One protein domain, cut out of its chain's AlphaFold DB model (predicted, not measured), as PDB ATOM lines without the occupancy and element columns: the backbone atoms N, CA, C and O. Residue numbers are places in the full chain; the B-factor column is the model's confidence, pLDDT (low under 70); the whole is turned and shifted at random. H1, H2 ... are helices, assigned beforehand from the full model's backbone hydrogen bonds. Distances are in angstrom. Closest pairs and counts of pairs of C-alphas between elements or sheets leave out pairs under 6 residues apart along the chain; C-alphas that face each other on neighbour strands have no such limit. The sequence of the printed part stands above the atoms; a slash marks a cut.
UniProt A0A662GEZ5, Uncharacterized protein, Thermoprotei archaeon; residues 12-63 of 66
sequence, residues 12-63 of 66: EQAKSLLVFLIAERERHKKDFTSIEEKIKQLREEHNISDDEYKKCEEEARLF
ATOM      1  N   GLU A  12     246.654 174.225 180.406       92.50
ATOM      2  CA  GLU A  12     245.353 174.838 180.707       92.50
ATOM      3  C   GLU A  12     245.508 176.196 181.406       92.50
ATOM      4  O   GLU A  12     244.855 177.158 181.013       92.50
ATOM      5  N   GLN A  13     246.450 176.327 182.346       90.12
ATOM      6  CA  GLN A  13     246.749 177.618 182.981       90.12
ATOM      7  C   GLN A  13     247.288 178.643 181.974       90.12
ATOM      8  O   GLN A  13     246.853 179.794 181.974       90.12
ATOM      9  N   ALA A  14     248.171 178.222 181.063       91.88
ATOM     10  CA  ALA A  14     248.684 179.086 180.002       91.88
ATOM     11  C   ALA A  14     247.568 179.568 179.059       91.88
ATOM     12  O   ALA A  14     247.548 180.734 178.677       91.88
ATOM     13  N   LYS A  15     246.594 178.710 178.718       92.56
ATOM     14  CA  LYS A  15     245.416 179.117 177.932       92.56
ATOM     15  C   LYS A  15     244.572 180.160 178.663       92.56
ATOM     16  O   LYS A  15     244.150 181.128 178.034       92.56
ATOM     17  N   SER A  16     244.336 179.994 179.965       93.12
ATOM     18  CA  SER A  16     243.609 180.991 180.761       93.12
ATOM     19  C   SER A  16     244.342 182.334 180.796       93.12
ATOM     20  O   SER A  16     243.714 183.373 180.583       93.12
ATOM     21  N   LEU A  17     245.668 182.319 180.979       91.75
ATOM     22  CA  LEU A  17     246.492 183.528 180.918       91.75
ATOM     23  C   LEU A  17     246.430 184.183 179.530       91.75
ATOM     24  O   LEU A  17     246.256 185.394 179.434       91.75
ATOM     25  N   LEU A  18     246.490 183.397 178.452       93.06
ATOM     26  CA  LEU A  18     246.357 183.907 177.085       93.06
ATOM     27  C   LEU A  18     245.016 184.605 176.852       93.06
ATOM     28  O   LEU A  18     244.998 185.681 176.262       93.06
ATOM     29  N   VAL A  19     243.904 184.035 177.321       96.00
ATOM     30  CA  VAL A  19     242.585 184.677 177.205       96.00
ATOM     31  C   VAL A  19     242.583 186.035 177.905       96.00
ATOM     32  O   VAL A  19     242.119 187.018 177.328       96.00
ATOM     33  N   PHE A  20     243.145 186.106 179.114       94.06
ATOM     34  CA  PHE A  20     243.258 187.362 179.852       94.06
ATOM     35  C   PHE A  20     244.115 188.396 179.105       94.06
ATOM     36  O   PHE A  20     243.660 189.518 178.889       94.06
ATOM     37  N   LEU A  21     245.315 188.012 178.658       94.06
ATOM     38  CA  LEU A  21     246.238 188.906 177.952       94.06
ATOM     39  C   LEU A  21     245.675 189.381 176.608       94.06
ATOM     40  O   LEU A  21     245.853 190.538 176.238       94.06
ATOM     41  N   ILE A  22     244.964 188.514 175.882       95.19
ATOM     42  CA  ILE A  22     244.265 188.899 174.652       95.19
ATOM     43  C   ILE A  22     243.181 189.928 174.972       95.19
ATOM     44  O   ILE A  22     243.117 190.953 174.302       95.19
ATOM     45  N   ALA A  23     242.358 189.692 175.997       95.38
ATOM     46  CA  ALA A  23     241.315 190.635 176.383       95.38
ATOM     47  C   ALA A  23     241.893 191.998 176.801       95.38
ATOM     48  O   ALA A  23     241.364 193.028 176.391       95.38
ATOM     49  N   GLU A  24     242.986 192.010 177.567       94.69
ATOM     50  CA  GLU A  24     243.672 193.244 177.965       94.69
ATOM     51  C   GLU A  24     244.250 193.986 176.760       94.69
ATOM     52  O   GLU A  24     244.037 195.186 176.605       94.69
ATOM     53  N   ARG A  25     244.893 193.262 175.838       94.50
ATOM     54  CA  ARG A  25     245.389 193.845 174.590       94.50
ATOM     55  C   ARG A  25     244.266 194.493 173.782       94.50
ATOM     56  O   ARG A  25     244.462 195.581 173.254       94.50
ATOM     57  N   GLU A  26     243.112 193.842 173.649       95.38
ATOM     58  CA  GLU A  26     241.987 194.421 172.905       95.38
ATOM     59  C   GLU A  26     241.363 195.628 173.630       95.38
ATOM     60  O   GLU A  26     240.966 196.585 172.964       95.38
ATOM     61  N   ARG A  27     241.344 195.646 174.972       92.88
ATOM     62  CA  ARG A  27     240.972 196.844 175.750       92.88
ATOM     63  C   ARG A  27     241.927 198.003 175.476       92.88
ATOM     64  O   ARG A  27     241.479 199.055 175.038       92.88
ATOM     65  N   HIS A  28     243.232 197.777 175.609       94.62
ATOM     66  CA  HIS A  28     244.240 198.804 175.340       94.62
ATOM     67  C   HIS A  28     244.212 199.298 173.895       94.62
ATOM     68  O   HIS A  28     244.388 200.487 173.660       94.62
ATOM     69  N   LYS A  29     243.951 198.424 172.915       94.19
ATOM     70  CA  LYS A  29     243.752 198.855 171.523       94.19
ATOM     71  C   LYS A  29     242.559 199.792 171.383       94.19
ATOM     72  O   LYS A  29     242.674 200.797 170.694       94.19
ATOM     73  N   LYS A  30     241.429 199.472 172.020       92.94
ATOM     74  CA  LYS A  30     240.244 200.336 172.003       92.94
ATOM     75  C   LYS A  30     240.550 201.699 172.622       92.94
ATOM     76  O   LYS A  30     240.174 202.720 172.052       92.94
ATOM     77  N   ASP A  31     241.244 201.705 173.754       93.56
ATOM     78  CA  ASP A  31     241.631 202.938 174.435       93.56
ATOM     79  C   ASP A  31     242.604 203.756 173.578       93.56
ATOM     80  O   ASP A  31     242.392 204.951 173.392       93.56
ATOM     81  N   PHE A  32     243.594 203.102 172.966       94.88
ATOM     82  CA  PHE A  32     244.521 203.719 172.019       94.88
ATOM     83  C   PHE A  32     243.783 204.361 170.840       94.88
ATOM     84  O   PHE A  32     243.982 205.539 170.569       94.88
ATOM     85  N   THR A  33     242.868 203.637 170.186       95.25
ATOM     86  CA  THR A  33     242.053 204.196 169.096       95.25
ATOM     87  C   THR A  33     241.251 205.415 169.556       95.25
ATOM     88  O   THR A  33     241.229 206.422 168.857       95.25
ATOM     89  N   SER A  34     240.645 205.367 170.746       95.69
ATOM     90  CA  SER A  34     239.895 206.509 171.281       95.69
ATOM     91  C   SER A  34     240.785 207.721 171.585       95.69
ATOM     92  O   SER A  34     240.350 208.858 171.405       95.69
ATOM     93  N   ILE A  35     242.015 207.500 172.052       95.50
ATOM     94  CA  ILE A  35     242.996 208.566 172.289       95.50
ATOM     95  C   ILE A  35     243.402 209.211 170.961       95.50
ATOM     96  O   ILE A  35     243.342 210.433 170.851       95.50
ATOM     97  N   GLU A  36     243.729 208.414 169.944       96.69
ATOM     98  CA  GLU A  36     244.097 208.907 168.609       96.69
ATOM     99  C   GLU A  36     242.975 209.733 167.966       96.69
ATOM    100  O   GLU A  36     243.223 210.808 167.417       96.69
ATOM    101  N   GLU A  37     241.722 209.283 168.080       97.31
ATOM    102  CA  GLU A  37     240.560 210.038 167.597       97.31
ATOM    103  C   GLU A  37     240.440 211.404 168.282       97.31
ATOM    104  O   GLU A  37     240.213 212.410 167.608       97.31
ATOM    105  N   LYS A  38     240.651 211.468 169.602       96.88
ATOM    106  CA  LYS A  38     240.625 212.730 170.358       96.88
ATOM    107  C   LYS A  38     241.796 213.644 170.009       96.88
ATOM    108  O   LYS A  38     241.595 214.849 169.887       96.88
ATOM    109  N   ILE A  39     242.999 213.095 169.833       96.62
ATOM    110  CA  ILE A  39     244.177 213.856 169.386       96.62
ATOM    111  C   ILE A  39     243.887 214.491 168.027       96.62
ATOM    112  O   ILE A  39     244.082 215.695 167.848       96.62
ATOM    113  N   LYS A  40     243.367 213.698 167.084       96.19
ATOM    114  CA  LYS A  40     242.985 214.176 165.756       96.19
ATOM    115  C   LYS A  40     241.916 215.265 165.838       96.19
ATOM    116  O   LYS A  40     242.087 216.312 165.221       96.19
ATOM    117  N   GLN A  41     240.858 215.039 166.616       97.81
ATOM    118  CA  GLN A  41     239.785 216.011 166.817       97.81
ATOM    119  C   GLN A  41     240.330 217.348 167.334       97.81
ATOM    120  O   GLN A  41     240.060 218.380 166.731       97.81
ATOM    121  N   LEU A  42     241.147 217.340 168.391       97.69
ATOM    122  CA  LEU A  42     241.730 218.562 168.955       97.69
ATOM    123  C   LEU A  42     242.629 219.292 167.950       97.69
ATOM    124  O   LEU A  42     242.608 220.521 167.871       97.69
ATOM    125  N   ARG A  43     243.407 218.543 167.163       96.88
ATOM    126  CA  ARG A  43     244.268 219.108 166.120       96.88
ATOM    127  C   ARG A  43     243.454 219.810 165.035       96.88
ATOM    128  O   ARG A  43     243.816 220.914 164.636       96.88
ATOM    129  N   GLU A  44     242.360 219.195 164.592       96.31
ATOM    130  CA  GLU A  44     241.453 219.764 163.588       96.31
ATOM    131  C   GLU A  44     240.673 220.969 164.138       96.31
ATOM    132  O   GLU A  44     240.655 222.023 163.505       96.31
ATOM    133  N   GLU A  45     240.091 220.859 165.338       98.00
ATOM    134  CA  GLU A  45     239.308 221.927 165.983       98.00
ATOM    135  C   GLU A  45     240.124 223.207 166.206       98.00
ATOM    136  O   GLU A  45     239.599 224.316 166.072       98.00
ATOM    137  N   HIS A  46     241.415 223.067 166.511       97.44
ATOM    138  CA  HIS A  46     242.306 224.189 166.795       97.44
ATOM    139  C   HIS A  46     243.260 224.545 165.647       97.44
ATOM    140  O   HIS A  46     244.077 225.447 165.810       97.44
ATOM    141  N   ASN A  47     243.138 223.898 164.480       96.25
ATOM    142  CA  ASN A  47     244.034 224.076 163.327       96.25
ATOM    143  C   ASN A  47     245.526 223.963 163.695       96.25
ATOM    144  O   ASN A  47     246.352 224.722 163.187       96.25
ATOM    145  N   ILE A  48     245.870 223.031 164.590       97.00
ATOM    146  CA  ILE A  48     247.251 222.844 165.045       97.00
ATOM    147  C   ILE A  48     248.081 222.319 163.872       97.00
ATOM    148  O   ILE A  48     247.813 221.244 163.319       97.00
ATOM    149  N   SER A  49     249.102 223.086 163.502       96.69
ATOM    150  CA  SER A  49     250.019 222.729 162.425       96.69
ATOM    151  C   SER A  49     250.893 221.530 162.794       96.69
ATOM    152  O   SER A  49     251.078 221.190 163.962       96.69
ATOM    153  N   ASP A  50     251.475 220.889 161.786       95.06
ATOM    154  CA  ASP A  50     252.380 219.750 161.966       95.06
ATOM    155  C   ASP A  50     253.583 220.107 162.857       95.06
ATOM    156  O   ASP A  50     253.989 219.303 163.696       95.06
ATOM    157  N   ASP A  51     254.112 221.328 162.725       97.06
ATOM    158  CA  ASP A  51     255.236 221.816 163.529       97.06
ATOM    159  C   ASP A  51     254.851 222.048 164.998       97.06
ATOM    160  O   ASP A  51     255.639 221.763 165.901       97.06
ATOM    161  N   GLU A  52     253.645 222.559 165.261       97.12
ATOM    162  CA  GLU A  52     253.123 222.724 166.623       97.12
ATOM    163  C   GLU A  52     252.819 221.371 167.266       97.12
ATOM    164  O   GLU A  52     253.227 221.125 168.400       97.12
ATOM    165  N   TYR A  53     252.186 220.464 166.520       96.25
ATOM    166  CA  TYR A  53     251.910 219.109 166.984       96.25
ATOM    167  C   TYR A  53     253.202 218.363 167.337       96.25
ATOM    168  O   TYR A  53     253.291 217.742 168.395       96.25
ATOM    169  N   LYS A  54     254.247 218.494 166.513       95.50
ATOM    170  CA  LYS A  54     255.560 217.902 166.787       95.50
ATOM    171  C   LYS A  54     256.178 218.419 168.090       95.50
ATOM    172  O   LYS A  54     256.761 217.634 168.833       95.50
ATOM    173  N   LYS A  55     256.032 219.712 168.400       96.00
ATOM    174  CA  LYS A  55     256.472 220.259 169.696       96.00
ATOM    175  C   LYS A  55     255.700 219.632 170.853       96.00
ATOM    176  O   LYS A  55     256.317 219.260 171.846       96.00
ATOM    177  N   CYS A  56     254.388 219.439 170.708       95.00
ATOM    178  CA  CYS A  56     253.594 218.723 171.708       95.00
ATOM    179  C   CYS A  56     254.076 217.275 171.898       95.00
ATOM    180  O   CYS A  56     254.160 216.810 173.031       95.00
ATOM    181  N   GLU A  57     254.443 216.565 170.825       93.62
ATOM    182  CA  GLU A  57     255.026 215.217 170.927       93.62
ATOM    183  C   GLU A  57     256.387 215.220 171.638       93.62
ATOM    184  O   GLU A  57     256.681 214.313 172.421       93.62
ATOM    185  N   GLU A  58     257.227 216.225 171.383       93.62
ATOM    186  CA  GLU A  58     258.517 216.401 172.058       93.62
ATOM    187  C   GLU A  58     258.338 216.693 173.555       93.62
ATOM    188  O   GLU A  58     259.019 216.078 174.376       93.62
ATOM    189  N   GLU A  59     257.393 217.559 173.924       92.62
ATOM    190  CA  GLU A  59     257.056 217.863 175.319       92.62
ATOM    191  C   GLU A  59     256.434 216.661 176.036       92.62
ATOM    192  O   GLU A  59     256.787 216.376 177.182       92.62
ATOM    193  N   ALA A  60     255.571 215.899 175.357       92.25
ATOM    194  CA  ALA A  60     254.948 214.702 175.915       92.25
ATOM    195  C   ALA A  60     255.990 213.683 176.404       92.25
ATOM    196  O   ALA A  60     255.757 213.021 177.416       92.25
ATOM    197  N   ARG A  61     257.170 213.598 175.762       88.00
ATOM    198  CA  ARG A  61     258.302 212.734 176.182       88.00
ATOM    199  C   ARG A  61     258.749 212.968 177.618       88.00
ATOM    200  O   ARG A  61     259.215 212.022 178.249       88.00
ATOM    201  N   LEU A  62     258.570 214.177 178.149       87.44
ATOM    202  CA  LEU A  62     258.880 214.491 179.545       87.44
ATOM    203  C   LEU A  62     257.970 213.743 180.528       87.44
ATOM    204  O   LEU A  62     258.362 213.518 181.669       87.44
ATOM    205  N   PHE A  63     256.786 213.324 180.081       84.12
ATOM    206  CA  PHE A  63     255.775 212.657 180.899       84.12
ATOM    207  C   PHE A  63     255.727 211.134 180.701       84.12
ATOM    208  O   PHE A  63     255.119 210.453 181.515       84.12
TER     209      PHE A  63
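This is residues 12 to 63 of the 66 residues of an uncharacterized protein of Thermoprotei archaeon (UniProt A0A662GEZ5). One long helix, H1, makes a shaft, and at its far end the printed part turns through residues 46 to 49 into a short helix, H2, which folds back at an angle, so that the two form a lopsided V with one long and one short arm. Most of the long arm, residues 12 to 38 of H1, sticks out with nothing packed on it, and residues 54 to 63, of which 54 to 60 belong to H2, stand free too. The printed part has 52 residues with two named helices, H1 then H2, and no named strand; the class is all helix. It is extended, with a radius of gyration of the C-alphas of 16.9 A, and its C-alphas span 52 by 23 by 13 A, with H1, 49.7 A from first to last C-alpha, making most of the longest span.

H1 covers residues 12 to 45 and measures 49.7 A from its first C-alpha, at (245.353, 174.838, 180.707), to its last, at (239.308, 221.927, 165.983). H2 covers residues 50 to 60 and measures 15.1 A, ending with C-alpha 60 at (254.948, 214.702, 175.915).

H1 and H2 are close but not clearly touching, with 1 pair of C-alphas within 8 A, those of Arg 43 and Tyr 53, 7.7 A apart. Their lines stand at a steep tilt of 46 degrees, and they run opposite ways. Their centres are 23.4 A apart. In H1 and H2 every O i to N i+4 pair is within hydrogen-bond range.

The two C-alphas farthest apart are those of Glu 12 and Asn 47, at 52.2 A. The printed part has no cut, and the link from H1 to H2, of 4 residues, is tight. The mean pLDDT of the printed part is 94.5, and no printed residue is under 70.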